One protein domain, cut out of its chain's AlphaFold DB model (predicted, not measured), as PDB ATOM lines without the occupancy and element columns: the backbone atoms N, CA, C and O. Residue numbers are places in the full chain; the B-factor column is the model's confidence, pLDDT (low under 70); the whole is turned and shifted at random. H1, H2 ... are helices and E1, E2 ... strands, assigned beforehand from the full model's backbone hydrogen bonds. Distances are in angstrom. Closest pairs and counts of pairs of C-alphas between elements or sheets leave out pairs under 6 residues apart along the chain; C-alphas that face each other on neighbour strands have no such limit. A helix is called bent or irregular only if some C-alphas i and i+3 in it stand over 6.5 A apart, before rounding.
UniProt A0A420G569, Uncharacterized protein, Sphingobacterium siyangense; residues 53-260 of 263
ATOM      1  N   TYR A  53     300.354 426.744 616.366       95.81
ATOM      2  CA  TYR A  53     299.751 425.837 615.386       95.81
ATOM      3  C   TYR A  53     298.742 426.530 614.462       95.81
ATOM      4  O   TYR A  53     298.583 426.118 613.314       95.81
ATOM      5  N   ASP A  54     298.121 427.617 614.924       93.75
ATOM      6  CA  ASP A  54     297.159 428.403 614.145       93.75
ATOM      7  C   ASP A  54     297.828 429.537 613.350       93.75
ATOM      8  O   ASP A  54     297.179 430.259 612.589       93.75
ATOM      9  N   SER A  55     299.139 429.728 613.524       92.06
ATOM     10  CA  SER A  55     299.869 430.832 612.914       92.06
ATOM     11  C   SER A  55     300.513 430.416 611.588       92.06
ATOM     12  O   SER A  55     301.429 429.586 611.568       92.06
ATOM     13  N   PRO A  56     300.158 431.067 610.461       91.88
ATOM     14  CA  PRO A  56     300.753 430.758 609.161       91.88
ATOM     15  C   PRO A  56     302.258 431.054 609.116       91.88
ATOM     16  O   PRO A  56     302.970 430.514 608.272       91.88
ATOM     17  N   ARG A  57     302.773 431.875 610.045       91.00
ATOM     18  CA  ARG A  57     304.205 432.180 610.171       91.00
ATOM     19  C   ARG A  57     305.050 430.935 610.451       91.00
ATOM     20  O   ARG A  57     306.227 430.921 610.098       91.00
ATOM     21  N   PHE A  58     304.477 429.917 611.090       90.69
ATOM     22  CA  PHE A  58     305.199 428.712 611.493       90.69
ATOM     23  C   PHE A  58     304.865 427.490 610.629       90.69
ATOM     24  O   PHE A  58     305.298 426.399 610.979       90.69
ATOM     25  N   ALA A  59     304.155 427.645 609.504       93.69
ATOM     26  CA  ALA A  59     303.604 426.533 608.717       93.69
ATOM     27  C   ALA A  59     304.606 425.398 608.419       93.69
ATOM     28  O   ALA A  59     304.309 424.233 608.687       93.69
ATOM     29  N   ASP A  60     305.805 425.726 607.927       94.62
ATOM     30  CA  ASP A  60     306.824 424.714 607.611       94.62
ATOM     31  C   ASP A  60     307.321 423.983 608.868       94.62
ATOM     32  O   ASP A  60     307.419 422.757 608.886       94.62
ATOM     33  N   ARG A  61     307.549 424.722 609.959       94.44
ATOM     34  CA  ARG A  61     308.001 424.153 611.239       94.44
ATOM     35  C   ARG A  61     306.917 423.312 611.907       94.44
ATOM     36  O   ARG A  61     307.218 422.253 612.445       94.44
ATOM     37  N   ILE A  62     305.659 423.749 611.834       96.25
ATOM     38  CA  ILE A  62     304.501 422.978 612.299       96.25
ATOM     39  C   ILE A  62     304.450 421.653 611.552       96.25
ATOM     40  O   ILE A  62     304.313 420.609 612.183       96.25
ATOM     41  N   LYS A  63     304.615 421.665 610.226       97.00
ATOM     42  CA  LYS A  63     304.620 420.442 609.421       97.00
ATOM     43  C   LYS A  63     305.727 419.479 609.856       97.00
ATOM     44  O   LYS A  63     305.461 418.289 610.012       97.00
ATOM     45  N   GLU A  64     306.943 419.973 610.073       97.12
ATOM     46  CA  GLU A  64     308.065 419.157 610.561       97.12
ATOM     47  C   GLU A  64     307.804 418.588 611.961       97.12
ATOM     48  O   GLU A  64     308.023 417.398 612.193       97.12
ATOM     49  N   GLN A  65     307.303 419.411 612.883       97.31
ATOM     50  CA  GLN A  65     306.989 419.001 614.251       97.31
ATOM     51  C   GLN A  65     305.874 417.945 614.273       97.31
ATOM     52  O   GLN A  65     306.022 416.901 614.902       97.31
ATOM     53  N   THR A  66     304.804 418.169 613.508       98.00
ATOM     54  CA  THR A  66     303.677 417.239 613.321       98.00
ATOM     55  C   THR A  66     304.179 415.872 612.859       98.00
ATOM     56  O   THR A  66     303.837 414.850 613.448       98.00
ATOM     57  N   GLN A  67     305.054 415.833 611.849       98.38
ATOM     58  CA  GLN A  67     305.625 414.578 611.351       98.38
ATOM     59  C   GLN A  67     306.449 413.834 612.408       98.38
ATOM     60  O   GLN A  67     306.458 412.603 612.415       98.38
ATOM     61  N   GLN A  68     307.153 414.548 613.285       98.44
ATOM     62  CA  GLN A  68     307.919 413.935 614.374       98.44
ATOM     63  C   GLN A  68     306.992 413.381 615.459       98.44
ATOM     64  O   GLN A  68     307.126 412.215 615.826       98.44
ATOM     65  N   LEU A  69     305.980 414.145 615.880       98.56
ATOM     66  CA  LEU A  69     304.974 413.671 616.837       98.56
ATOM     67  C   LEU A  69     304.214 412.445 616.313       98.56
ATOM     68  O   LEU A  69     303.990 411.500 617.066       98.56
ATOM     69  N   MET A  70     303.869 412.416 615.021       98.56
ATOM     70  CA  MET A  70     303.280 411.236 614.376       98.56
ATOM     71  C   MET A  70     304.197 410.016 614.485       98.56
ATOM     72  O   MET A  70     303.755 408.970 614.943       98.56
ATOM     73  N   LYS A  71     305.488 410.144 614.149       98.50
ATOM     74  CA  LYS A  71     306.452 409.034 614.266       98.50
ATOM     75  C   LYS A  71     306.570 408.513 615.699       98.50
ATOM     76  O   LYS A  71     306.635 407.302 615.909       98.50
ATOM     77  N   MET A  72     306.593 409.411 616.682       98.38
ATOM     78  CA  MET A  72     306.625 409.043 618.100       98.38
ATOM     79  C   MET A  72     305.349 408.303 618.520       98.38
ATOM     80  O   MET A  72     305.422 407.282 619.212       98.38
ATOM     81  N   ASN A  73     304.186 408.785 618.076       98.31
ATOM     82  CA  ASN A  73     302.904 408.127 618.295       98.31
ATOM     83  C   ASN A  73     302.855 406.736 617.645       98.31
ATOM     84  O   ASN A  73     302.498 405.773 618.315       98.31
ATOM     85  N   ASP A  74     303.272 406.610 616.383       98.31
ATOM     86  CA  ASP A  74     303.280 405.352 615.623       98.31
ATOM     87  C   ASP A  74     304.238 404.317 616.229       98.31
ATOM     88  O   ASP A  74     303.994 403.111 616.174       98.31
ATOM     89  N   ALA A  75     305.309 404.776 616.882       97.94
ATOM     90  CA  ALA A  75     306.190 403.936 617.692       97.94
ATOM     91  C   ALA A  75     305.567 403.505 619.041       97.94
ATOM     92  O   ALA A  75     306.227 402.834 619.846       97.94
ATOM     93  N   GLY A  76     304.318 403.891 619.314       97.75
ATOM     94  CA  GLY A  76     303.561 403.568 620.520       97.75
ATOM     95  C   GLY A  76     304.043 404.296 621.773       97.75
ATOM     96  O   GLY A  76     303.738 403.853 622.879       97.75
ATOM     97  N   LEU A  77     304.832 405.370 621.643       97.94
ATOM     98  CA  LEU A  77     305.401 406.066 622.804       97.94
ATOM     99  C   LEU A  77     304.308 406.754 623.633       97.94
ATOM    100  O   LEU A  77     304.257 406.598 624.852       97.94
ATOM    101  N   PHE A  78     303.392 407.461 622.971       98.12
ATOM    102  CA  PHE A  78     302.316 408.194 623.642       98.12
ATOM    103  C   PHE A  78     301.246 407.283 624.238       98.12
ATOM    104  O   PHE A  78     300.764 407.560 625.332       98.12
ATOM    105  N   ASP A  79     300.923 406.162 623.587       96.56
ATOM    106  CA  ASP A  79     299.961 405.201 624.132       96.56
ATOM    107  C   ASP A  79     300.464 404.573 625.439       96.56
ATOM    108  O   ASP A  79     299.690 404.412 626.384       96.56
ATOM    109  N   LYS A  80     301.765 404.275 625.546       95.94
ATOM    110  CA  LYS A  80     302.339 403.746 626.791       95.94
ATOM    111  C   LYS A  80     302.313 404.775 627.925       95.94
ATOM    112  O   LYS A  80     301.980 404.414 629.057       95.94
ATOM    113  N   LEU A  81     302.615 406.046 627.636       96.94
ATOM    114  CA  LEU A  81     302.491 407.140 628.609       96.94
ATOM    115  C   LEU A  81     301.033 407.334 629.043       96.94
ATOM    116  O   LEU A  81     300.749 407.409 630.238       96.94
ATOM    117  N   HIS A  82     300.104 407.330 628.086       97.69
ATOM    118  CA  HIS A  82     298.676 407.456 628.351       97.69
ATOM    119  C   HIS A  82     298.167 406.323 629.243       97.69
ATOM    120  O   HIS A  82     297.513 406.592 630.249       97.69
ATOM    121  N   GLN A  83     298.510 405.068 628.947       95.62
ATOM    122  CA  GLN A  83     298.150 403.921 629.790       95.62
ATOM    123  C   GLN A  83     298.725 404.050 631.204       95.62
ATOM    124  O   GLN A  83     298.007 403.850 632.180       95.62
ATOM    125  N   LYS A  84     299.999 404.441 631.336       94.94
ATOM    126  CA  LYS A  84     300.636 404.673 632.642       94.94
ATOM    127  C   LYS A  84     299.871 405.728 633.445       94.94
ATOM    128  O   LYS A  84     299.511 405.481 634.592       94.94
ATOM    129  N   LEU A  85     299.590 406.882 632.846       95.88
ATOM    130  CA  LEU A  85     299.010 408.029 633.547       95.88
ATOM    131  C   LEU A  85     297.512 407.879 633.823       95.88
ATOM    132  O   LEU A  85     297.057 408.265 634.900       95.88
ATOM    133  N   THR A  86     296.744 407.283 632.912       94.75
ATOM    134  CA  THR A  86     295.289 407.101 633.082       94.75
ATOM    135  C   THR A  86     294.933 406.227 634.280       94.75
ATOM    136  O   THR A  86     293.930 406.493 634.936       94.75
ATOM    137  N   THR A  87     295.786 405.270 634.659       93.62
ATOM    138  CA  THR A  87     295.582 404.461 635.878       93.62
ATOM    139  C   THR A  87     295.628 405.273 637.177       93.62
ATOM    140  O   THR A  87     295.144 404.811 638.207       93.62
ATOM    141  N   THR A  88     296.183 406.489 637.143       93.56
ATOM    142  CA  THR A  88     296.290 407.388 638.306       93.56
ATOM    143  C   THR A  88     295.122 408.374 638.429       93.56
ATOM    144  O   THR A  88     295.066 409.161 639.383       93.56
ATOM    145  N   LEU A  89     294.209 408.362 637.454       94.69
ATOM    146  CA  LEU A  89     293.062 409.263 637.367       94.69
ATOM    147  C   LEU A  89     291.859 408.721 638.144       94.69
ATOM    148  O   LEU A  89     291.721 407.511 638.333       94.69
ATOM    149  N   SER A  90     290.960 409.613 638.565       94.31
ATOM    150  CA  SER A  90     289.664 409.206 639.121       94.31
ATOM    151  C   SER A  90     288.792 408.529 638.055       94.31
ATOM    152  O   SER A  90     289.042 408.673 636.859       94.31
ATOM    153  N   ALA A  91     287.741 407.820 638.480       95.25
ATOM    154  CA  ALA A  91     286.816 407.157 637.558       95.25
ATOM    155  C   ALA A  91     286.226 408.136 636.528       95.25
ATOM    156  O   ALA A  91     286.308 407.872 635.336       95.25
ATOM    157  N   ASP A  92     285.746 409.303 636.969       93.06
ATOM    158  CA  ASP A  92     285.155 410.313 636.079       93.06
ATOM    159  C   ASP A  92     286.148 410.829 635.023       93.06
ATOM    160  O   ASP A  92     285.787 411.066 633.869       93.06
ATOM    161  N   GLN A  93     287.420 410.968 635.406       95.31
ATOM    162  CA  GLN A  93     288.495 411.403 634.512       95.31
ATOM    163  C   GLN A  93     288.890 410.301 633.525       95.31
ATOM    164  O   GLN A  93     289.120 410.587 632.351       95.31
ATOM    165  N   GLN A  94     288.943 409.041 633.967       96.25
ATOM    166  CA  GLN A  94     289.136 407.900 633.067       96.25
ATOM    167  C   GLN A  94     287.993 407.828 632.048       96.25
ATOM    168  O   GLN A  94     288.247 407.721 630.851       96.25
ATOM    169  N   ASP A  95     286.753 407.986 632.506       96.38
ATOM    170  CA  ASP A  95     285.547 408.030 631.679       96.38
ATOM    171  C   ASP A  95     285.603 409.133 630.615       96.38
ATOM    172  O   ASP A  95     285.195 408.922 629.470       96.38
ATOM    173  N   TYR A  96     286.125 410.311 630.970       96.94
ATOM    174  CA  TYR A  96     286.357 411.388 630.011       96.94
ATOM    175  C   TYR A  96     287.308 410.944 628.895       96.94
ATOM    176  O   TYR A  96     286.954 411.068 627.724       96.94
ATOM    177  N   PHE A  97     288.475 410.387 629.226       97.56
ATOM    178  CA  PHE A  97     289.452 409.968 628.214       97.56
ATOM    179  C   PHE A  97     289.012 408.728 627.422       97.56
ATOM    180  O   PHE A  97     289.314 408.631 626.238       97.56
ATOM    181  N   LEU A  98     288.208 407.833 628.007       96.69
ATOM    182  CA  LEU A  98     287.565 406.737 627.272       96.69
ATOM    183  C   LEU A  98     286.602 407.250 626.192       96.69
ATOM    184  O   LEU A  98     286.502 406.655 625.120       96.69
ATOM    185  N   ARG A  99     285.908 408.366 626.452       97.38
ATOM    186  CA  ARG A  99     285.035 409.035 625.471       97.38
ATOM    187  C   ARG A  99     285.791 409.898 624.455       97.38
ATOM    188  O   ARG A  99     285.193 410.279 623.455       97.38
ATOM    189  N   HIS A 100     287.076 410.166 624.681       97.88
ATOM    190  CA  HIS A 100     287.942 410.950 623.793       97.88
ATOM    191  C   HIS A 100     289.195 410.142 623.414       97.88
ATOM    192  O   HIS A 100     290.310 410.512 623.786       97.88
ATOM    193  N   PRO A 101     289.040 409.027 622.672       97.06
ATOM    194  CA  PRO A 101     290.146 408.117 622.347       97.06
ATOM    195  C   PRO A 101     291.208 408.744 621.429       97.06
ATOM    196  O   PRO A 101     292.297 408.188 621.256       97.06
ATOM    197  N   ASN A 102     290.897 409.896 620.834       98.00
ATOM    198  CA  ASN A 102     291.828 410.726 620.083       98.00
ATOM    199  C   ASN A 102     292.843 411.452 620.987       98.00
ATOM    200  O   ASN A 102     293.851 411.929 620.480       98.00
ATOM    201  N   LEU A 103     292.633 411.520 622.305       98.44
ATOM    202  CA  LEU A 103     293.527 412.211 623.236       98.44
ATOM    203  C   LEU A 103     294.400 411.218 624.013       98.44
ATOM    204  O   LEU A 103     293.902 410.380 624.763       98.44
ATOM    205  N   ALA A 104     295.719 411.351 623.886       98.50
ATOM    206  CA  ALA A 104     296.694 410.645 624.714       98.50
ATOM    207  C   ALA A 104     297.221 411.572 625.820       98.50
ATOM    208  O   ALA A 104     297.565 412.719 625.560       98.50
ATOM    209  N   VAL A 105     297.310 411.070 627.054       98.38
ATOM    210  CA  VAL A 105     297.758 411.847 628.224       98.38
ATOM    211  C   VAL A 105     299.261 411.661 628.368       98.38
ATOM    212  O   VAL A 105     299.718 410.526 628.482       98.38
ATOM    213  N   LEU A 106     300.022 412.756 628.364       98.19
ATOM    214  CA  LEU A 106     301.489 412.735 628.401       98.19
ATOM    215  C   LEU A 106     302.078 413.279 629.702       98.19
ATOM    216  O   LEU A 106     303.194 412.909 630.055       98.19
ATOM    217  N   ALA A 107     301.348 414.138 630.413       97.62
ATOM    218  CA  ALA A 107     301.692 414.613 631.751       97.62
ATOM    219  C   ALA A 107     300.435 415.108 632.478       97.62
ATOM    220  O   ALA A 107     299.455 415.493 631.833       97.62
ATOM    221  N   ILE A 108     300.466 415.105 633.814       97.50
ATOM    222  CA  ILE A 108     299.375 415.585 634.671       97.50
ATOM    223  C   ILE A 108     299.964 416.481 635.761       97.50
ATOM    224  O   ILE A 108     300.842 416.042 636.497       97.50
ATOM    225  N   ALA A 109     299.415 417.680 635.921       96.81
ATOM    226  CA  ALA A 109     299.678 418.562 637.051       96.81
ATOM    227  C   ALA A 109     298.427 418.628 637.938       96.81
ATOM    228  O   ALA A 109     297.320 418.763 637.422       96.81
ATOM    229  N   LYS A 110     298.573 418.539 639.264       95.88
ATOM    230  CA  LYS A 110     297.449 418.663 640.211       95.88
ATOM    231  C   LYS A 110     297.606 419.923 641.044       95.88
ATOM    232  O   LYS A 110     298.696 420.172 641.548       95.88
ATOM    233  N   GLY A 111     296.535 420.687 641.243       95.31
ATOM    234  CA  GLY A 111     296.606 421.859 642.109       95.31
ATOM    235  C   GLY A 111     295.372 422.747 642.072       95.31
ATOM    236  O   GLY A 111     294.276 422.311 641.753       95.31
ATOM    237  N   ASN A 112     295.557 424.007 642.454       95.88
ATOM    238  CA  ASN A 112     294.493 425.004 642.563       95.88
ATOM    239  C   ASN A 112     294.595 426.039 641.432       95.88
ATOM    240  O   ASN A 112     294.850 427.222 641.671       95.88
ATOM    241  N   ILE A 113     294.469 425.568 640.193       96.94
ATOM    242  CA  ILE A 113     294.807 426.314 638.973       96.94
ATOM    243  C   ILE A 113     293.861 427.503 638.765       96.94
ATOM    244  O   ILE A 113     294.310 428.611 638.464       96.94
ATOM    245  N   PHE A 114     292.560 427.310 638.990       96.12
ATOM    246  CA  PHE A 114     291.539 428.360 638.872       96.12
ATOM    247  C   PHE A 114     291.332 429.138 640.187       96.12
ATOM    248  O   PHE A 114     290.412 429.953 640.323       96.12
ATOM    249  N   GLU A 115     292.200 428.884 641.167       90.69
ATOM    250  CA  GLU A 115     292.162 429.346 642.552       90.69
ATOM    251  C   GLU A 115     290.801 429.138 643.262       90.69
ATOM    252  O   GLU A 115     290.369 429.964 644.076       90.69
ATOM    253  N   ASN A 116     290.067 428.080 642.929       88.75
ATOM    254  CA  ASN A 116     288.742 427.781 643.474       88.75
ATOM    255  C   ASN A 116     288.696 426.493 644.334       88.75
ATOM    256  O   ASN A 116     287.622 426.151 644.832       88.75
ATOM    257  N   GLY A 117     289.840 425.839 644.560       84.12
ATOM    258  CA  GLY A 117     290.014 424.609 645.337       84.12
ATOM    259  C   GLY A 117     291.178 423.763 644.799       84.12
ATOM    260  O   GLY A 117     291.600 423.927 643.668       84.12
ATOM    261  N   SER A 118     291.720 422.830 645.583       80.31
ATOM    262  CA  SER A 118     292.897 422.027 645.188       80.31
ATOM    263  C   SER A 118     292.588 420.828 644.273       80.31
ATOM    264  O   SER A 118     293.348 419.861 644.264       80.31
ATOM    265  N   GLY A 119     291.441 420.831 643.593       90.81
ATOM    266  CA  GLY A 119     290.951 419.694 642.807       90.81
ATOM    267  C   GLY A 119     291.231 419.791 641.309       90.81
ATOM    268  O   GLY A 119     290.913 418.846 640.586       90.81
ATOM    269  N   ASP A 120     291.781 420.911 640.843       96.81
ATOM    270  CA  ASP A 120     291.998 421.157 639.422       96.81
ATOM    271  C   ASP A 120     293.151 420.307 638.890       96.81
ATOM    272  O   ASP A 120     294.104 419.969 639.608       96.81
ATOM    273  N   LEU A 121     293.076 419.987 637.600       97.56
ATOM    274  CA  LEU A 121     294.111 419.229 636.907       97.56
ATOM    275  C   LEU A 121     294.536 419.944 635.631       97.56
ATOM    276  O   LEU A 121     293.700 420.419 634.871       97.56
ATOM    277  N   GLY A 122     295.836 419.990 635.380       97.88
ATOM    278  CA  GLY A 122     296.402 420.312 634.079       97.88
ATOM    279  C   GLY A 122     296.830 419.034 633.376       97.88
ATOM    280  O   GLY A 122     297.356 418.124 634.014       97.88
ATOM    281  N   TYR A 123     296.640 418.972 632.066       98.50
ATOM    282  CA  TYR A 123     297.045 417.855 631.225       98.50
ATOM    283  C   TYR A 123     297.851 418.359 630.038       98.50
ATOM    284  O   TYR A 123     297.387 419.242 629.317       98.50
ATOM    285  N   VAL A 124     299.009 417.747 629.793       98.56
ATOM    286  CA  VAL A 124     299.656 417.797 628.476       98.56
ATOM    287  C   VAL A 124     299.130 416.613 627.682       98.56
ATOM    288  O   VAL A 124     299.280 415.464 628.109       98.56
ATOM    289  N   LEU A 125     298.484 416.893 626.558       98.69
ATOM    290  CA  LEU A 125     297.817 415.907 625.719       98.69
ATOM    291  C   LEU A 125     298.439 415.884 624.327       98.69
ATOM    292  O   LEU A 125     298.769 416.931 623.788       98.69
ATOM    293  N   TYR A 126     298.534 414.705 623.724       98.69
ATOM    294  CA  TYR A 126     298.697 414.572 622.280       98.69
ATOM    295  C   TYR A 126     297.337 414.297 621.646       98.69
ATOM    296  O   TYR A 126     296.650 413.352 622.046       98.69
ATOM    297  N   ASN A 127     296.949 415.111 620.668       98.50
ATOM    298  CA  ASN A 127     295.709 414.944 619.923       98.50
ATOM    299  C   ASN A 127     295.986 414.217 618.600       98.50
ATOM    300  O   ASN A 127     296.688 414.717 617.726       98.50
ATOM    301  N   LYS A 128     295.421 413.019 618.450       98.31
ATOM    302  CA  LYS A 128     295.614 412.123 617.301       98.31
ATOM    303  C   LYS A 128     294.953 412.626 616.017       98.31
ATOM    304  O   LYS A 128     295.350 412.169 614.952       98.31
ATOM    305  N   ASP A 129     293.986 413.540 616.096       97.44
ATOM    306  CA  ASP A 129     293.269 414.037 614.913       97.44
ATOM    307  C   ASP A 129     294.063 415.113 614.164       97.44
ATOM    308  O   ASP A 129     294.014 415.187 612.937       97.44
ATOM    309  N   ASN A 130     294.789 415.960 614.899       96.62
ATOM    310  CA  ASN A 130     295.608 417.043 614.339       96.62
ATOM    311  C   ASN A 130     297.119 416.823 614.527       96.62
ATOM    312  O   ASN A 130     297.914 417.559 613.957       96.62
ATOM    313  N   HIS A 131     297.510 415.799 615.288       97.94
ATOM    314  CA  HIS A 131     298.887 415.453 615.638       97.94
ATOM    315  C   HIS A 131     299.659 416.572 616.352       97.94
ATOM    316  O   HIS A 131     300.877 416.682 616.197       97.94
ATOM    317  N   HIS A 132     298.966 417.380 617.153       97.50
ATOM    318  CA  HIS A 132     299.546 418.461 617.947       97.50
ATOM    319  C   HIS A 132     299.541 418.135 619.444       97.50
ATOM    320  O   HIS A 132     298.824 417.242 619.912       97.50
ATOM    321  N   ILE A 133     300.337 418.888 620.203       98.31
ATOM    322  CA  ILE A 133     300.233 418.916 621.662       98.31
ATOM    323  C   ILE A 133     299.196 419.957 622.081       98.31
ATOM    324  O   ILE A 133     299.107 421.031 621.494       98.31
ATOM    325  N   GLU A 134     298.422 419.639 623.112       98.38
ATOM    326  CA  GLU A 134     297.426 420.516 623.716       98.38
ATOM    327  C   GLU A 134     297.634 420.573 625.233       98.38
ATOM    328  O   GLU A 134     297.944 419.562 625.864       98.38
ATOM    329  N   ILE A 135     297.424 421.744 625.841       98.56
ATOM    330  CA  ILE A 135     297.394 421.889 627.302       98.56
ATOM    331  C   ILE A 135     295.943 422.096 627.723       98.56
ATOM    332  O   ILE A 135     295.366 423.160 627.496       98.56
ATOM    333  N   THR A 136     295.343 421.067 628.317       98.62
ATOM    334  CA  THR A 136     293.933 421.070 628.736       98.62
ATOM    335  C   THR A 136     293.828 421.107 630.245       98.62
ATOM    336  O   THR A 136     294.533 420.379 630.936       98.62
ATOM    337  N   LEU A 137     292.941 421.951 630.765       98.38
ATOM    338  CA  LEU A 137     292.725 422.134 632.192       98.38
ATOM    339  C   LEU A 137     291.328 421.650 632.578       98.38
ATOM    340  O   LEU A 137     290.339 422.023 631.949       98.38
ATOM    341  N   PHE A 138     291.261 420.844 633.629       97.94
ATOM    342  CA  PHE A 138     290.032 420.444 634.295       97.94
ATOM    343  C   PHE A 138     289.775 421.361 635.491       97.94
ATOM    344  O   PHE A 138     290.569 421.388 636.433       97.94
ATOM    345  N   ASP A 139     288.665 422.095 635.447       96.38
ATOM    346  CA  ASP A 139     288.150 422.876 636.575       96.38
ATOM    347  C   ASP A 139     287.234 421.986 637.413       96.38
ATOM    348  O   ASP A 139     286.116 421.654 637.000       96.38
ATOM    349  N   HIS A 140     287.683 421.624 638.613       94.50
ATOM    350  CA  HIS A 140     286.930 420.735 639.494       94.50
ATOM    351  C   HIS A 140     285.603 421.355 639.940       94.50
ATOM    352  O   HIS A 140     284.617 420.649 640.155       94.50
ATOM    353  N   LYS A 141     285.545 422.680 640.100       93.81
ATOM    354  CA  LYS A 141     284.337 423.356 640.580       93.81
ATOM    355  C   LYS A 141     283.222 423.340 639.540       93.81
ATOM    356  O   LYS A 141     282.058 423.218 639.917       93.81
ATOM    357  N   SER A 142     283.563 423.516 638.266       93.88
ATOM    358  CA  SER A 142     282.586 423.494 637.171       93.88
ATOM    359  C   SER A 142     282.446 422.124 636.505       93.88
ATOM    360  O   SER A 142     281.490 421.924 635.761       93.88
ATOM    361  N   ASN A 143     283.347 421.183 636.801       94.00
ATOM    362  CA  ASN A 143     283.449 419.873 636.160       94.00
ATOM    363  C   ASN A 143     283.594 419.987 634.632       94.00
ATOM    364  O   ASN A 143     282.904 419.306 633.872       94.00
ATOM    365  N   THR A 144     284.461 420.897 634.177       95.69
ATOM    366  CA  THR A 144     284.677 421.161 632.747       95.69
ATOM    367  C   THR A 144     286.139 421.026 632.355       95.69
ATOM    368  O   THR A 144     287.034 421.321 633.145       95.69
ATOM    369  N   TYR A 145     286.361 420.593 631.115       97.94
ATOM    370  CA  TYR A 145     287.666 420.549 630.465       97.94
ATOM    371  C   TYR A 145     287.731 421.679 629.448       97.94
ATOM    372  O   TYR A 145     286.834 421.800 628.617       97.94
ATOM    373  N   ASN A 146     288.772 422.501 629.517       98.06
ATOM    374  CA  ASN A 146     288.983 423.608 628.589       98.06
ATOM    375  C   ASN A 146     290.461 423.678 628.196       98.06
ATOM    376  O   ASN A 146     291.340 423.500 629.043       98.06
ATOM    377  N   THR A 147     290.752 423.955 626.930       98.31
ATOM    378  CA  THR A 147     292.113 423.933 626.386       98.31
ATOM    379  C   THR A 147     292.675 425.350 626.274       98.31
ATOM    380  O   THR A 147     291.984 426.293 625.869       98.31
ATOM    381  N   LEU A 148     293.947 425.525 626.654       98.19
ATOM    382  CA  LEU A 148     294.670 426.785 626.452       98.19
ATOM    383  C   LEU A 148     294.683 427.161 624.965       98.19
ATOM    384  O   LEU A 148     294.821 426.299 624.103       98.19
ATOM    385  N   TYR A 149     294.531 428.456 624.680       97.06
ATOM    386  CA  TYR A 149     294.459 429.045 623.334       97.06
ATOM    387  C   TYR A 149     293.201 428.703 622.516       97.06
ATOM    388  O   TYR A 149     293.014 429.283 621.447       97.06
ATOM    389  N   LYS A 150     292.312 427.839 623.024       95.81
ATOM    390  CA  LYS A 150     290.991 427.556 622.443       95.81
ATOM    391  C   LYS A 150     289.891 428.173 623.307       95.81
ATOM    392  O   LYS A 150     289.537 429.338 623.129       95.81
ATOM    393  N   GLU A 151     289.373 427.425 624.277       97.38
ATOM    394  CA  GLU A 151     288.349 427.900 625.209       97.38
ATOM    395  C   GLU A 151     288.949 428.824 626.279       97.38
ATOM    396  O   GLU A 151     288.293 429.766 626.733       97.38
ATOM    397  N   LEU A 152     290.210 428.592 626.668       97.62
ATOM    398  CA  LEU A 152     290.917 429.404 627.658       97.62
ATOM    399  C   LEU A 152     291.829 430.424 626.986       97.62
ATOM    400  O   LEU A 152     292.823 430.090 626.340       97.62
ATOM    401  N   LYS A 153     291.530 431.701 627.219       97.06
ATOM    402  CA  LYS A 153     292.355 432.811 626.743       97.06
ATOM    403  C   LYS A 153     293.657 432.884 627.527       97.06
ATOM    404  O   LYS A 153     293.637 432.916 628.759       97.06
ATOM    405  N   VAL A 154     294.761 433.015 626.805       96.25
ATOM    406  CA  VAL A 154     296.093 433.255 627.364       96.25
ATOM    407  C   VAL A 154     296.546 434.652 626.956       96.25
ATOM    408  O   VAL A 154     296.258 435.099 625.851       96.25
ATOM    409  N   VAL A 155     297.215 435.371 627.850       93.69
ATOM    410  CA  VAL A 155     297.821 436.680 627.584       93.69
ATOM    411  C   VAL A 155     299.260 436.641 628.064       93.69
ATOM    412  O   VAL A 155     299.509 436.422 629.254       93.69
ATOM    413  N   ASN A 156     300.208 436.907 627.170       90.88
ATOM    414  CA  ASN A 156     301.598 437.056 627.565       90.88
ATOM    415  C   ASN A 156     301.861 438.450 628.141       90.88
ATOM    416  O   ASN A 156     302.070 439.427 627.424       90.88
ATOM    417  N   THR A 157     301.885 438.552 629.471       89.75
ATOM    418  CA  THR A 157     302.121 439.837 630.145       89.75
ATOM    419  C   THR A 157     303.587 440.273 630.146       89.75
ATOM    420  O   THR A 157     303.881 441.404 630.538       89.75
ATOM    421  N   LEU A 158     304.485 439.404 629.676       87.19
ATOM    422  CA  LEU A 158     305.911 439.666 629.508       87.19
ATOM    423  C   LEU A 158     306.237 440.288 628.147       87.19
ATOM    424  O   LEU A 158     307.339 440.781 627.975       87.19
ATOM    425  N   GLN A 159     305.299 440.330 627.196       79.06
ATOM    426  CA  GLN A 159     305.552 440.824 625.834       79.06
ATOM    427  C   GLN A 159     306.025 442.291 625.779       79.06
ATOM    428  O   GLN A 159     306.756 442.681 624.875       79.06
ATOM    429  N   ASN A 160     305.622 443.105 626.759       71.38
ATOM    430  CA  ASN A 160     306.058 444.502 626.888       71.38
ATOM    431  C   ASN A 160     307.300 444.672 627.776       71.38
ATOM    432  O   ASN A 160     307.723 445.798 628.046       71.38
ATOM    433  N   LEU A 161     307.831 443.574 628.302       73.12
ATOM    434  CA  LEU A 161     309.108 443.527 628.988       73.12
ATOM    435  C   LEU A 161     310.136 443.039 627.960       73.12
ATOM    436  O   LEU A 161     309.815 442.218 627.104       73.12
ATOM    437  N   ASP A 162     311.361 443.555 628.021       66.44
ATOM    438  CA  ASP A 162     312.447 443.228 627.081       66.44
ATOM    439  C   ASP A 162     313.030 441.826 627.364       66.44
ATOM    440  O   ASP A 162     314.215 441.646 627.618       66.44
ATOM    441  N   CYS A 163     312.141 440.841 627.476       67.62
ATOM    442  CA  CYS A 163     312.414 439.502 627.982       67.62
ATOM    443  C   CYS A 163     311.521 438.419 627.355       67.62
ATOM    444  O   CYS A 163     311.524 437.276 627.800       67.62
ATOM    445  N   SER A 164     310.722 438.772 626.344       57.78
ATOM    446  CA  SER A 164     309.904 437.825 625.588       57.78
ATOM    447  C   SER A 164     310.708 437.337 624.378       57.78
ATOM    448  O   SER A 164     310.684 437.968 623.317       57.78
ATOM    449  N   SER A 165     311.429 436.226 624.532       54.88
ATOM    450  CA  SER A 165     312.170 435.570 623.441       54.88
ATOM    451  C   SER A 165     311.569 434.243 622.982       54.88
ATOM    452  O   SER A 165     312.062 433.676 622.004       54.88
ATOM    453  N   SER A 166     310.491 433.754 623.609       63.38
ATOM    454  CA  SER A 166     309.991 432.418 623.282       63.38
ATOM    455  C   SER A 166     309.493 432.318 621.839       63.38
ATOM    456  O   SER A 166     308.602 433.039 621.382       63.38
ATOM    457  N   PHE A 167     310.088 431.387 621.092       73.31
ATOM    458  CA  PHE A 167     309.727 431.108 619.708       73.31
ATOM    459  C   PHE A 167     308.486 430.203 619.663       73.31
ATOM    460  O   PHE A 167     308.563 429.023 619.329       73.31
ATOM    461  N   GLY A 168     307.335 430.769 620.028       86.88
ATOM    462  CA  GLY A 168     306.031 430.114 619.953       86.88
ATOM    463  C   GLY A 168     305.246 430.093 621.264       86.88
ATOM    464  O   GLY A 168     305.729 430.542 622.303       86.88
ATOM    465  N   SER A 169     304.018 429.582 621.179       93.75
ATOM    466  CA  SER A 169     303.116 429.314 622.300       93.75
ATOM    467  C   SER A 169     303.549 428.091 623.118       93.75
ATOM    468  O   SER A 169     304.343 427.264 622.669       93.75
ATOM    469  N   LEU A 170     303.011 427.963 624.332       94.69
ATOM    470  CA  LEU A 170     303.417 426.938 625.300       94.69
ATOM    471  C   LEU A 170     303.219 425.505 624.806       94.69
ATOM    472  O   LEU A 170     304.104 424.675 624.964       94.69
ATOM    473  N   ASP A 171     302.072 425.220 624.197       96.25
ATOM    474  CA  ASP A 171     301.750 423.923 623.593       96.25
ATOM    475  C   ASP A 171     302.785 423.513 622.529       96.25
ATOM    476  O   ASP A 171     303.295 422.391 622.546       96.25
ATOM    477  N   TYR A 172     303.184 424.450 621.671       95.62
ATOM    478  CA  TYR A 172     304.215 424.246 620.655       95.62
ATOM    479  C   TYR A 172     305.625 424.060 621.244       95.62
ATOM    480  O   TYR A 172     306.423 423.265 620.731       95.62
ATOM    481  N   LEU A 173     305.960 424.785 622.316       93.81
ATOM    482  CA  LEU A 173     307.247 424.645 623.002       93.81
ATOM    483  C   LEU A 173     307.347 423.297 623.726       93.81
ATOM    484  O   LEU A 173     308.352 422.606 623.582       93.81
ATOM    485  N   VAL A 174     306.280 422.868 624.407       95.62
ATOM    486  CA  VAL A 174     306.207 421.541 625.039       95.62
ATOM    487  C   VAL A 174     306.341 420.430 624.003       95.62
ATOM    488  O   VAL A 174     307.042 419.452 624.248       95.62
ATOM    489  N   ALA A 175     305.727 420.573 622.826       96.31
ATOM    490  CA  ALA A 175     305.910 419.618 621.735       96.31
ATOM    491  C   ALA A 175     307.375 419.497 621.299       96.31
ATOM    492  O   ALA A 175     307.873 418.388 621.111       96.31
ATOM    493  N   SER A 176     308.069 420.629 621.170       95.00
ATOM    494  CA  SER A 176     309.495 420.652 620.829       95.00
ATOM    495  C   SER A 176     310.338 419.947 621.893       95.00
ATOM    496  O   SER A 176     311.239 419.186 621.548       95.00
ATOM    497  N   GLU A 177     310.010 420.139 623.171       94.06
ATOM    498  CA  GLU A 177     310.700 419.470 624.275       94.06
ATOM    499  C   GLU A 177     310.432 417.959 624.300       94.06
ATOM    500  O   GLU A 177     311.354 417.167 624.463       94.06
ATOM    501  N   LEU A 178     309.189 417.528 624.076       95.94
ATOM    502  CA  LEU A 178     308.853 416.104 623.993       95.94
ATOM    503  C   LEU A 178     309.596 415.409 622.847       95.94
ATOM    504  O   LEU A 178     310.090 414.299 623.028       95.94
ATOM    505  N   ILE A 179     309.700 416.071 621.694       96.81
ATOM    506  CA  ILE A 179     310.484 415.598 620.546       96.81
ATOM    507  C   ILE A 179     311.966 415.504 620.901       96.81
ATOM    508  O   ILE A 179     312.595 414.483 620.638       96.81
ATOM    509  N   TYR A 180     312.523 416.544 621.526       95.12
ATOM    510  CA  TYR A 180     313.913 416.536 621.981       95.12
ATOM    511  C   TYR A 180     314.197 415.353 622.924       95.12
ATOM    512  O   TYR A 180     315.277 414.765 622.890       95.12
ATOM    513  N   GLN A 181     313.199 414.948 623.709       94.12
ATOM    514  CA  GLN A 181     313.267 413.827 624.644       94.12
ATOM    515  C   GLN A 181     312.856 412.470 624.063       94.12
ATOM    516  O   GLN A 181     312.682 411.524 624.834       94.12
ATOM    517  N   GLU A 182     312.702 412.320 622.745       96.50
ATOM    518  CA  GLU A 182     312.200 411.075 622.146       96.50
ATOM    519  C   GLU A 182     312.953 409.829 622.640       96.50
ATOM    520  O   GLU A 182     312.326 408.850 623.056       96.50
ATOM    521  N   ASP A 183     314.288 409.869 622.646       96.25
ATOM    522  CA  ASP A 183     315.112 408.741 623.091       96.25
ATOM    523  C   ASP A 183     314.907 408.431 624.575       96.25
ATOM    524  O   ASP A 183     314.792 407.265 624.965       96.25
ATOM    525  N   TYR A 184     314.789 409.466 625.410       95.38
ATOM    526  CA  TYR A 184     314.489 409.296 626.827       95.38
ATOM    527  C   TYR A 184     313.122 408.631 627.022       95.38
ATOM    528  O   TYR A 184     313.009 407.669 627.787       95.38
ATOM    529  N   ILE A 185     312.105 409.084 626.283       96.19
ATOM    530  CA  ILE A 185     310.750 408.521 626.321       96.19
ATOM    531  C   ILE A 185     310.757 407.062 625.895       96.19
ATOM    532  O   ILE A 185     310.157 406.205 626.552       96.19
ATOM    533  N   ARG A 186     311.469 406.758 624.813       96.12
ATOM    534  CA  ARG A 186     311.594 405.411 624.263       96.12
ATOM    535  C   ARG A 186     312.240 404.441 625.247       96.12
ATOM    536  O   ARG A 186     311.765 403.310 625.361       96.12
ATOM    537  N   LEU A 187     313.298 404.866 625.936       95.31
ATOM    538  CA  LEU A 187     314.066 404.024 626.857       95.31
ATOM    539  C   LEU A 187     313.388 403.855 628.219       95.31
ATOM    540  O   LEU A 187     313.404 402.755 628.770       95.31
ATOM    541  N   ASN A 188     312.782 404.917 628.755       93.81
ATOM    542  CA  ASN A 188     312.290 404.939 630.137       93.81
ATOM    543  C   ASN A 188     310.773 404.789 630.256       93.81
ATOM    544  O   ASN A 188     310.262 404.598 631.358       93.81
ATOM    545  N   ASN A 189     310.037 404.879 629.145       90.75
ATOM    546  CA  ASN A 189     308.578 404.951 629.157       90.75
ATOM    547  C   ASN A 189     308.056 406.049 630.113       90.75
ATOM    548  O   ASN A 189     307.153 405.845 630.937       90.75
ATOM    549  N   SER A 190     308.713 407.204 630.061       93.06
ATOM    550  CA  SER A 190     308.440 408.376 630.886       93.06
ATOM    551  C   SER A 190     308.963 409.629 630.188       93.06
ATOM    552  O   SER A 190     309.515 409.534 629.099       93.06
ATOM    553  N   ASN A 191     308.776 410.805 630.767       90.38
ATOM    554  CA  ASN A 191     309.350 412.043 630.249       90.38
ATOM    555  C   ASN A 191     309.697 412.973 631.414       90.38
ATOM    556  O   ASN A 191     309.193 412.805 632.526       90.38
ATOM    557  N   TYR A 192     310.509 413.987 631.138       88.25
ATOM    558  CA  TYR A 192     310.906 415.009 632.109       88.25
ATOM    559  C   TYR A 192     309.730 415.779 632.722       88.25
ATOM    560  O   TYR A 192     309.804 416.208 633.872       88.25
ATOM    561  N   LEU A 193     308.626 415.941 631.979       89.75
ATOM    562  CA  LEU A 193     307.421 416.591 632.507       89.75
ATOM    563  C   LEU A 193     306.886 415.826 633.727       89.75
ATOM    564  O   LEU A 193     306.381 416.453 634.655       89.75
ATOM    565  N   ILE A 194     307.009 414.492 633.713       88.56
ATOM    566  CA  ILE A 194     306.593 413.580 634.784       88.56
ATOM    567  C   ILE A 194     307.701 413.417 635.829       88.56
ATOM    568  O   ILE A 194     307.463 413.658 637.009       88.56
ATOM    569  N   ASP A 195     308.888 412.970 635.416       88.38
ATOM    570  CA  ASP A 195     309.892 412.441 636.350       88.38
ATOM    571  C   ASP A 195     310.504 413.531 637.233       88.38
ATOM    572  O   ASP A 195     310.718 413.314 638.427       88.38
ATOM    573  N   ASP A 196     310.664 414.732 636.678       85.38
ATOM    574  CA  ASP A 196     311.204 415.884 637.398       85.38
ATOM    575  C   ASP A 196     310.087 416.788 637.947       85.38
ATOM    576  O   ASP A 196     310.362 417.858 638.487       85.38
ATOM    577  N   ASN A 197     308.818 416.365 637.826       86.31
ATOM    578  CA  ASN A 197     307.628 417.178 638.108       86.31
ATOM    579  C   ASN A 197     307.720 418.566 637.459       86.31
ATOM    580  O   ASN A 197     307.438 419.583 638.085       86.31
ATOM    581  N   SER A 198     308.177 418.614 636.210       89.56
ATOM    582  CA  SER A 198     308.476 419.887 635.551       89.56
ATOM    583  C   SER A 198     307.236 420.571 634.981       89.56
ATOM    584  O   SER A 198     307.243 421.784 634.791       89.56
ATOM    585  N   PHE A 199     306.161 419.816 634.739       96.06
ATOM    586  CA  PHE A 199     304.825 420.365 634.518       96.06
ATOM    587  C   PHE A 199     304.036 420.296 635.831       96.06
ATOM    588  O   PHE A 199     303.461 419.255 636.155       96.06
ATOM    589  N   ASP A 200     304.035 421.383 636.608       95.62
ATOM    590  CA  ASP A 200     303.461 421.408 637.959       95.62
ATOM    591  C   ASP A 200     302.559 422.618 638.240       95.62
ATOM    592  O   ASP A 200     302.462 423.569 637.464       95.62
ATOM    593  N   VAL A 201     301.861 422.546 639.377       96.31
ATOM    594  CA  VAL A 201     301.190 423.692 639.992       96.31
ATOM    595  C   VAL A 201     301.894 423.993 641.304       96.31
ATOM    596  O   VAL A 201     301.828 423.195 642.239       96.31
ATOM    597  N   THR A 202     302.551 425.145 641.395       95.25
ATOM    598  CA  THR A 202     303.507 425.408 642.479       95.25
ATOM    599  C   THR A 202     303.500 426.850 642.959       95.25
ATOM    600  O   THR A 202     302.796 427.708 642.426       95.25
ATOM    601  N   ASP A 203     304.267 427.112 644.012       94.12
ATOM    602  CA  ASP A 203     304.616 428.463 644.435       94.12
ATOM    603  C   ASP A 203     306.039 428.784 643.982       94.12
ATOM    604  O   ASP A 203     307.019 428.397 644.629       94.12
ATOM    605  N   ILE A 204     306.156 429.530 642.881       93.38
ATOM    606  CA  ILE A 204     307.463 429.879 642.306       93.38
ATOM    607  C   ILE A 204     308.301 430.777 643.228       93.38
ATOM    608  O   ILE A 204     309.495 430.931 643.007       93.38
ATOM    609  N   SER A 205     307.706 431.374 644.269       91.50
ATOM    610  CA  SER A 205     308.443 432.182 645.249       91.50
ATOM    611  C   SER A 205     309.206 431.356 646.280       91.50
ATOM    612  O   SER A 205     310.112 431.877 646.937       91.50
ATOM    613  N   THR A 206     308.849 430.078 646.425       92.19
ATOM    614  CA  THR A 206     309.469 429.150 647.380       92.19
ATOM    615  C   THR A 206     310.120 427.946 646.706       92.19
ATOM    616  O   THR A 206     311.009 427.326 647.296       92.19
ATOM    617  N   ASN A 207     309.720 427.623 645.474       90.94
ATOM    618  CA  ASN A 207     310.300 426.539 644.699       90.94
ATOM    619  C   ASN A 207     311.692 426.931 644.165       90.94
ATOM    620  O   ASN A 207     311.867 427.941 643.491       90.94
ATOM    621  N   LYS A 208     312.694 426.106 644.491       89.19
ATOM    622  CA  LYS A 208     314.116 426.364 644.215       89.19
ATOM    623  C   LYS A 208     314.516 426.164 642.752       89.19
ATOM    624  O   LYS A 208     315.634 426.525 642.401       89.19
ATOM    625  N   ASN A 209     313.636 425.598 641.929       88.31
ATOM    626  CA  ASN A 209     313.877 425.427 640.497       88.31
ATOM    627  C   ASN A 209     313.746 426.751 639.722       88.31
ATOM    628  O   ASN A 209     314.169 426.833 638.570       88.31
ATOM    629  N   PHE A 210     313.181 427.787 640.353       91.00
ATOM    630  CA  PHE A 210     312.975 429.094 639.742       91.00
ATOM    631  C   PHE A 210     313.926 430.134 640.328       91.00
ATOM    632  O   PHE A 210     313.921 430.421 641.529       91.00
ATOM    633  N   ASP A 211     314.711 430.753 639.456       90.00
ATOM    634  CA  ASP A 211     315.520 431.918 639.765       90.00
ATOM    635  C   ASP A 211     314.712 433.187 639.465       90.00
ATOM    636  O   ASP A 211     314.672 433.691 638.345       90.00
ATOM    637  N   LEU A 212     314.059 433.734 640.492       88.38
ATOM    638  CA  LEU A 212     313.296 434.980 640.358       88.38
ATOM    639  C   LEU A 212     314.167 436.225 640.127       88.38
ATOM    640  O   LEU A 212     313.620 437.294 639.852       88.38
ATOM    641  N   GLN A 213     315.490 436.134 640.308       86.94
ATOM    642  CA  GLN A 213     316.405 437.252 640.066       86.94
ATOM    643  C   GLN A 213     316.838 437.310 638.605       86.94
ATOM    644  O   GLN A 213     316.941 438.407 638.058       86.94
ATOM    645  N   GLN A 214     317.097 436.149 638.002       86.12
ATOM    646  CA  GLN A 214     317.536 436.040 636.609       86.12
ATOM    647  C   GLN A 214     316.374 435.825 635.634       86.12
ATOM    648  O   GLN A 214     316.461 436.225 634.476       86.12
ATOM    649  N   GLY A 215     315.272 435.229 636.090       86.88
ATOM    650  CA  GLY A 215     314.055 435.080 635.305       86.88
ATOM    651  C   GLY A 215     313.343 436.412 635.070       86.88
ATOM    652  O   GLY A 215     313.449 437.370 635.841       86.88
ATOM    653  N   CYS A 216     312.553 436.473 634.003       88.69
ATOM    654  CA  CYS A 216     311.692 437.608 633.737       88.69
ATOM    655  C   CYS A 216     310.365 437.485 634.473       88.69
ATOM    656  O   CYS A 216     309.515 436.663 634.134       88.69
ATOM    657  N   LEU A 217     310.162 438.369 635.445       87.75
ATOM    658  CA  LEU A 217     308.941 438.449 636.229       87.75
ATOM    659  C   LEU A 217     308.183 439.746 635.940       87.75
ATOM    660  O   LEU A 217     308.723 440.855 636.038       87.75
ATOM    661  N   ASN A 218     306.881 439.628 635.702       82.62
ATOM    662  CA  ASN A 218     306.001 440.783 635.716       82.62
ATOM    663  C   ASN A 218     305.904 441.357 637.138       82.62
ATOM    664  O   ASN A 218     305.236 440.806 638.012       82.62
ATOM    665  N   LYS A 219     306.518 442.527 637.346       72.75
ATOM    666  CA  LYS A 219     306.604 443.236 638.639       72.75
ATOM    667  C   LYS A 219     305.252 443.566 639.288       72.75
ATOM    668  O   LYS A 219     305.226 444.006 640.433       72.75
ATOM    669  N   LYS A 220     304.132 443.400 638.574       73.62
ATOM    670  CA  LYS A 220     302.777 443.556 639.125       73.62
ATOM    671  C   LYS A 220     302.329 442.368 639.988       73.62
ATOM    672  O   LYS A 220     301.328 442.505 640.684       73.62
ATOM    673  N   PHE A 221     303.035 441.238 639.957       73.44
ATOM    674  CA  PHE A 221     302.728 440.066 640.778       73.44
ATOM    675  C   PHE A 221     303.498 440.128 642.103       73.44
ATOM    676  O   PHE A 221     304.729 440.136 642.116       73.44
ATOM    677  N   SER A 222     302.771 440.198 643.225       76.19
ATOM    678  CA  SER A 222     303.360 440.061 644.565       76.19
ATOM    679  C   SER A 222     303.718 438.597 644.850       76.19
ATOM    680  O   SER A 222     303.288 437.703 644.123       76.19
ATOM    681  N   LYS A 223     304.476 438.329 645.921       72.69
ATOM    682  CA  LYS A 223     304.824 436.949 646.314       72.69
ATOM    683  C   LYS A 223     303.585 436.091 646.565       72.69
ATOM    684  O   LYS A 223     303.536 434.942 646.152       72.69
ATOM    685  N   GLU A 224     302.547 436.661 647.161       72.56
ATOM    686  CA  GLU A 224     301.286 435.964 647.431       72.56
ATOM    687  C   GLU A 224     300.547 435.580 646.138       72.56
ATOM    688  O   GLU A 224     299.776 434.624 646.127       72.56
ATOM    689  N   ALA A 225     300.800 436.294 645.037       78.38
ATOM    690  CA  ALA A 225     300.235 435.989 643.727       78.38
ATOM    691  C   ALA A 225     300.985 434.864 642.984       78.38
ATOM    692  O   ALA A 225     300.517 434.439 641.929       78.38
ATOM    693  N   MET A 226     302.120 434.386 643.515       88.94
ATOM    694  CA  MET A 226     302.982 433.369 642.891       88.94
ATOM    695  C   MET A 226     302.639 431.930 643.287       88.94
ATOM    696  O   MET A 226     303.063 431.002 642.598       88.94
ATOM    697  N   ALA A 227     301.865 431.730 644.355       91.69
ATOM    698  CA  ALA A 227     301.322 430.423 644.709       91.69
ATOM    699  C   ALA A 227     300.306 429.947 643.665       91.69
ATOM    700  O   ALA A 227     299.596 430.762 643.084       91.69
ATOM    701  N   ASN A 228     300.145 428.634 643.496       94.25
ATOM    702  CA  ASN A 228     299.207 428.027 642.541       94.25
ATOM    703  C   ASN A 228     299.434 428.476 641.089       94.25
ATOM    704  O   ASN A 228     298.487 428.811 640.373       94.25
ATOM    705  N   SER A 229     300.693 428.535 640.686       95.44
ATOM    706  CA  SER A 229     301.094 428.878 639.329       95.44
ATOM    707  C   SER A 229     301.284 427.602 638.541       95.44
ATOM    708  O   SER A 229     302.000 426.716 638.996       95.44
ATOM    709  N   LEU A 230     300.623 427.500 637.390       97.25
ATOM    710  CA  LEU A 230     300.840 426.392 636.467       97.25
ATOM    711  C   LEU A 230     302.139 426.675 635.720       97.25
ATOM    712  O   LEU A 230     302.192 427.640 634.959       97.25
ATOM    713  N   CYS A 231     303.170 425.876 635.944       95.88
ATOM    714  CA  CYS A 231     304.467 426.044 635.307       95.88
ATOM    715  C   CYS A 231     304.665 424.986 634.226       95.88
ATOM    716  O   CYS A 231     304.430 423.796 634.426       95.88
ATOM    717  N   VAL A 232     305.058 425.457 633.047       94.62
ATOM    718  CA  VAL A 232     305.244 424.656 631.844       94.62
ATOM    719  C   VAL A 232     306.723 424.705 631.477       94.62
ATOM    720  O   VAL A 232     307.248 425.803 631.266       94.62
ATOM    721  N   PRO A 233     307.412 423.558 631.398       90.81
ATOM    722  CA  PRO A 233     308.810 423.540 631.016       90.81
ATOM    723  C   PRO A 233     308.929 423.775 629.513       90.81
ATOM    724  O   PRO A 233     308.176 423.220 628.710       90.81
ATOM    725  N   THR A 234     309.891 424.604 629.139       85.94
ATOM    726  CA  THR A 234     310.197 424.947 627.747       85.94
ATOM    727  C   THR A 234     311.588 424.472 627.326       85.94
ATOM    728  O   THR A 234     311.895 424.506 626.138       85.94
ATOM    729  N   SER A 235     312.417 424.005 628.271       87.44
ATOM    730  CA  SER A 235     313.626 423.219 628.000       87.44
ATOM    731  C   SER A 235     314.078 422.443 629.237       87.44
ATOM    732  O   SER A 235     314.258 423.048 630.295       87.44
ATOM    733  N   SER A 236     314.339 421.140 629.109       83.88
ATOM    734  CA  SER A 236     314.910 420.348 630.214       83.88
ATOM    735  C   SER A 236     316.405 420.587 630.429       83.88
ATOM    736  O   SER A 236     316.877 420.550 631.560       83.88
ATOM    737  N   VAL A 237     317.152 420.891 629.362       85.56
ATOM    738  CA  VAL A 237     318.611 421.097 629.406       85.56
ATOM    739  C   VAL A 237     318.973 422.358 630.180       85.56
ATOM    740  O   VAL A 237     319.889 422.348 630.999       85.56
ATOM    741  N   TYR A 238     318.238 423.437 629.925       83.25
ATOM    742  CA  TYR A 238     318.491 424.742 630.530       83.25
ATOM    743  C   TYR A 238     317.606 425.013 631.748       83.25
ATOM    744  O   TYR A 238     317.713 426.080 632.334       83.25
ATOM    745  N   ALA A 239     316.744 424.068 632.145       83.25
ATOM    746  CA  ALA A 239     315.723 424.286 633.170       83.25
ATOM    747  C   ALA A 239     314.885 425.547 632.873       83.25
ATOM    748  O   ALA A 239     314.696 426.411 633.733       83.25
ATOM    749  N   ASN A 240     314.412 425.668 631.629       89.94
ATOM    750  CA  ASN A 240     313.598 426.800 631.195       89.94
ATOM    751  C   ASN A 240     312.119 426.528 631.461       89.94
ATOM    752  O   ASN A 240     311.628 425.422 631.226       89.94
ATOM    753  N   PHE A 241     311.404 427.557 631.912       91.75
ATOM    754  CA  PHE A 241     309.996 427.467 632.286       91.75
ATOM    755  C   PHE A 241     309.238 428.728 631.911       91.75
ATOM    756  O   PHE A 241     309.764 429.835 631.990       91.75
ATOM    757  N   GLN A 242     307.953 428.570 631.627       93.44
ATOM    758  CA  GLN A 242     306.993 429.664 631.638       93.44
ATOM    759  C   GLN A 242     305.850 429.324 632.587       93.44
ATOM    760  O   GLN A 242     305.288 428.231 632.532       93.44
ATOM    761  N   CYS A 243     305.503 430.267 633.460       95.00
ATOM    762  CA  CYS A 243     304.455 430.067 634.453       95.00
ATOM    763  C   CYS A 243     303.260 430.984 634.198       95.00
ATOM    764  O   CYS A 243     303.392 432.183 633.914       95.00
ATOM    765  N   LEU A 244     302.078 430.389 634.329       95.44
ATOM    766  CA  LEU A 244     300.789 431.029 634.137       95.44
ATOM    767  C   LEU A 244     300.052 431.167 635.457       95.44
ATOM    768  O   LEU A 244     300.092 430.290 636.323       95.44
ATOM    769  N   LYS A 245     299.286 432.249 635.549       95.19
ATOM    770  CA  LYS A 245     298.369 432.496 636.653       95.19
ATOM    771  C   LYS A 245     296.974 432.800 636.132       95.19
ATOM    772  O   LYS A 245     296.814 433.581 635.195       95.19
ATOM    773  N   TYR A 246     295.954 432.206 636.747       95.38
ATOM    774  CA  TYR A 246     294.573 432.506 636.391       95.38
ATOM    775  C   TYR A 246     294.114 433.836 636.996       95.38
ATOM    776  O   TYR A 246     294.099 434.022 638.214       95.38
ATOM    777  N   ASN A 247     293.675 434.761 636.147       93.12
ATOM    778  CA  ASN A 247     293.073 436.019 636.557       93.12
ATOM    779  C   ASN A 247     291.546 435.886 636.569       93.12
ATOM    780  O   ASN A 247     290.879 436.155 635.567       93.12
ATOM    781  N   LYS A 248     290.969 435.527 637.722       91.31
ATOM    782  CA  LYS A 248     289.516 435.314 637.886       91.31
ATOM    783  C   LYS A 248     288.644 436.464 637.391       91.31
ATOM    784  O   LYS A 248     287.573 436.226 636.844       91.31
ATOM    785  N   LYS A 249     289.078 437.711 637.605       91.50
ATOM    786  CA  LYS A 249     288.294 438.901 637.239       91.50
ATOM    787  C   LYS A 249     288.167 439.042 635.724       91.50
ATOM    788  O   LYS A 249     287.133 439.487 635.240       91.50
ATOM    789  N   LYS A 250     289.232 438.706 634.999       92.56
ATOM    790  CA  LYS A 250     289.290 438.794 633.536       92.56
ATOM    791  C   LYS A 250     288.933 437.476 632.841       92.56
ATOM    792  O   LYS A 250     288.684 437.506 631.643       92.56
ATOM    793  N   GLN A 251     288.921 436.364 633.579       93.31
ATOM    794  CA  GLN A 251     288.752 435.005 633.061       93.31
ATOM    795  C   GLN A 251     289.782 434.665 631.973       93.31
ATOM    796  O   GLN A 251     289.447 434.180 630.896       93.31
ATOM    797  N   ILE A 252     291.051 434.967 632.254       95.25
ATOM    798  CA  ILE A 252     292.188 434.690 631.368       95.25
ATOM    799  C   ILE A 252     293.333 434.071 632.169       95.25
ATOM    800  O   ILE A 252     293.443 434.306 633.373       95.25
ATOM    801  N   PHE A 253     294.219 433.354 631.489       96.50
ATOM    802  CA  PHE A 253     295.533 432.992 632.005       96.50
ATOM    803  C   PHE A 253     296.563 434.039 631.589       96.50
ATOM    804  O   PHE A 253     296.653 434.410 630.423       96.50
ATOM    805  N   GLU A 254     297.339 434.530 632.547       94.31
ATOM    806  CA  GLU A 254     298.413 435.493 632.322       94.31
ATOM    807  C   GLU A 254     299.750 434.752 632.440       94.31
ATOM    808  O   GLU A 254     300.070 434.246 633.517       94.31
ATOM    809  N   ILE A 255     300.533 434.683 631.356       93.94
ATOM    810  CA  ILE A 255     301.954 434.314 631.458       93.94
ATOM    811  C   ILE A 255     302.634 435.499 632.129       93.94
ATOM    812  O   ILE A 255     302.601 436.622 631.610       93.94
ATOM    813  N   TYR A 256     303.174 435.271 633.320       92.50
ATOM    814  CA  TYR A 256     303.673 436.341 634.187       92.50
ATOM    815  C   TYR A 256     305.109 436.117 634.654       92.50
ATOM    816  O   TYR A 256     305.712 437.039 635.208       92.50
ATOM    817  N   PHE A 257     305.646 434.923 634.419       92.81
ATOM    818  CA  PHE A 257     307.031 434.578 634.682       92.81
ATOM    819  C   PHE A 257     307.581 433.719 633.541       92.81
ATOM    820  O   PHE A 257     306.901 432.798 633.084       92.81
ATOM    821  N   SER A 258     308.795 434.031 633.096       91.44
ATOM    822  CA  SER A 258     309.578 433.210 632.173       91.44
ATOM    823  C   SER A 258     311.007 433.093 632.686       91.44
ATOM    824  O   SER A 258     311.599 434.081 633.115       91.44
ATOM    825  N   GLN A 259     311.563 431.895 632.623       89.88
ATOM    826  CA  GLN A 259     312.967 431.601 632.851       89.88
ATOM    827  C   GLN A 259     313.506 430.998 631.560       89.88
ATOM    828  O   GLN A 259     313.121 429.892 631.188       89.88
ATOM    829  N   GLU A 260     314.350 431.754 630.866       84.69
ATOM    830  CA  GLU A 260     314.956 431.375 629.591       84.69
ATOM    831  C   GLU A 260     316.463 431.622 629.691       84.69
ATOM    832  O   GLU A 260     316.939 432.740 629.505       84.69
TER     833      GLU A 260
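This is residues 53 to 260 of the 263 residues of an uncharacterized protein of Sphingobacterium siyangense (UniProt A0A420G569). Two strongly twisted sheets, E1 to E4 and E5 to E9, lie partly face to face as a sandwich, their strands crossed at 53 degrees. H4 packs on E3 of the first and E7 of the second, H1 packs on H4, and H2 packs on E1. The printed part has 208 residues with six named helices and nine named strands, in the order H1 H2 H3 E1 E2 E3 E4 E5 H4 H5 H6 E6 E7 E8 E9. The sheets run E1 E2 E3 E4, antiparallel, and E5 E9 E8 E7 E6, mixed. The class is mixed, and the whole is compact, with a radius of gyration of the C-alphas of 16.3 A and spans of 44 by 38 by 32 A.

H1, residues 56 to 74, is irregular, with C-alphas 57 and 60 8.3 A apart. E1, residues 103 to 111, E2, 120 to 127, E3, 132 to 139, and E4, 144 to 147, make three hairpins in a meander, each strand the antiparallel neighbour of the one before. Within hydrogen-bond range are N 106 and O 124, 2.8 A, N 123 and O 136, 2.8 A, and N 137 and O 146, 2.8 A. H2, residues 77 to 86, is on this sheet at a height of 7.4 A; its closest C-alphas to E1 are His 82 and Val 105, 4.5 A. H3, residues 91 to 99, only grazes it. H4, residues 170 to 180, has a height of 8.8 A over this sheet; its closest C-alphas to E3 are Asp 171 and Glu 134, 5.5 A. Residues 65 to 72 of H1 touch H4 at a steep tilt of 48 degrees; the closest C-alphas are Gln 68 and Ile 179, 6.9 A. H5, residues 182 to 188, is close but not clearly touching H2; the closest C-alphas are Arg 186 and Leu 77, 6.4 A. H6, residues 192 to 195, only grazes both sheets. E6, residues 200 to 202, E7, 229 to 235, E8, 240 to 247, and E9, 252 to 259, make the second meander, with N 202 and O 229, 2.9 A, N 232 and O 242, 2.8 A, and N 247 and O 252, 2.8 A. E5, residues 154 to 156, is parallel to E9, with N 155 and O 253 2.8 A apart. Every O i to N i+4 pair is within hydrogen-bond range in H2, H3, H4 and H5, and 13 of 15 in H1; H6 is too short for such a pair.

H1 begins at C-alpha 56, (300.753, 430.758, 609.161), and is 26.3 A long. E1 is 21.4 A, E3 22.3 A and E8 23.1 A long. E9, 21.1 A long, ends at C-alpha 259, (312.967, 431.601, 632.851).

The C-alphas farthest apart, Ala 91 and Asp 162, are 45.5 A apart. The printed part has no cut. The links E5 to H4 and E6 to E7 are long. Residues 162 to 166 have pLDDT under 70.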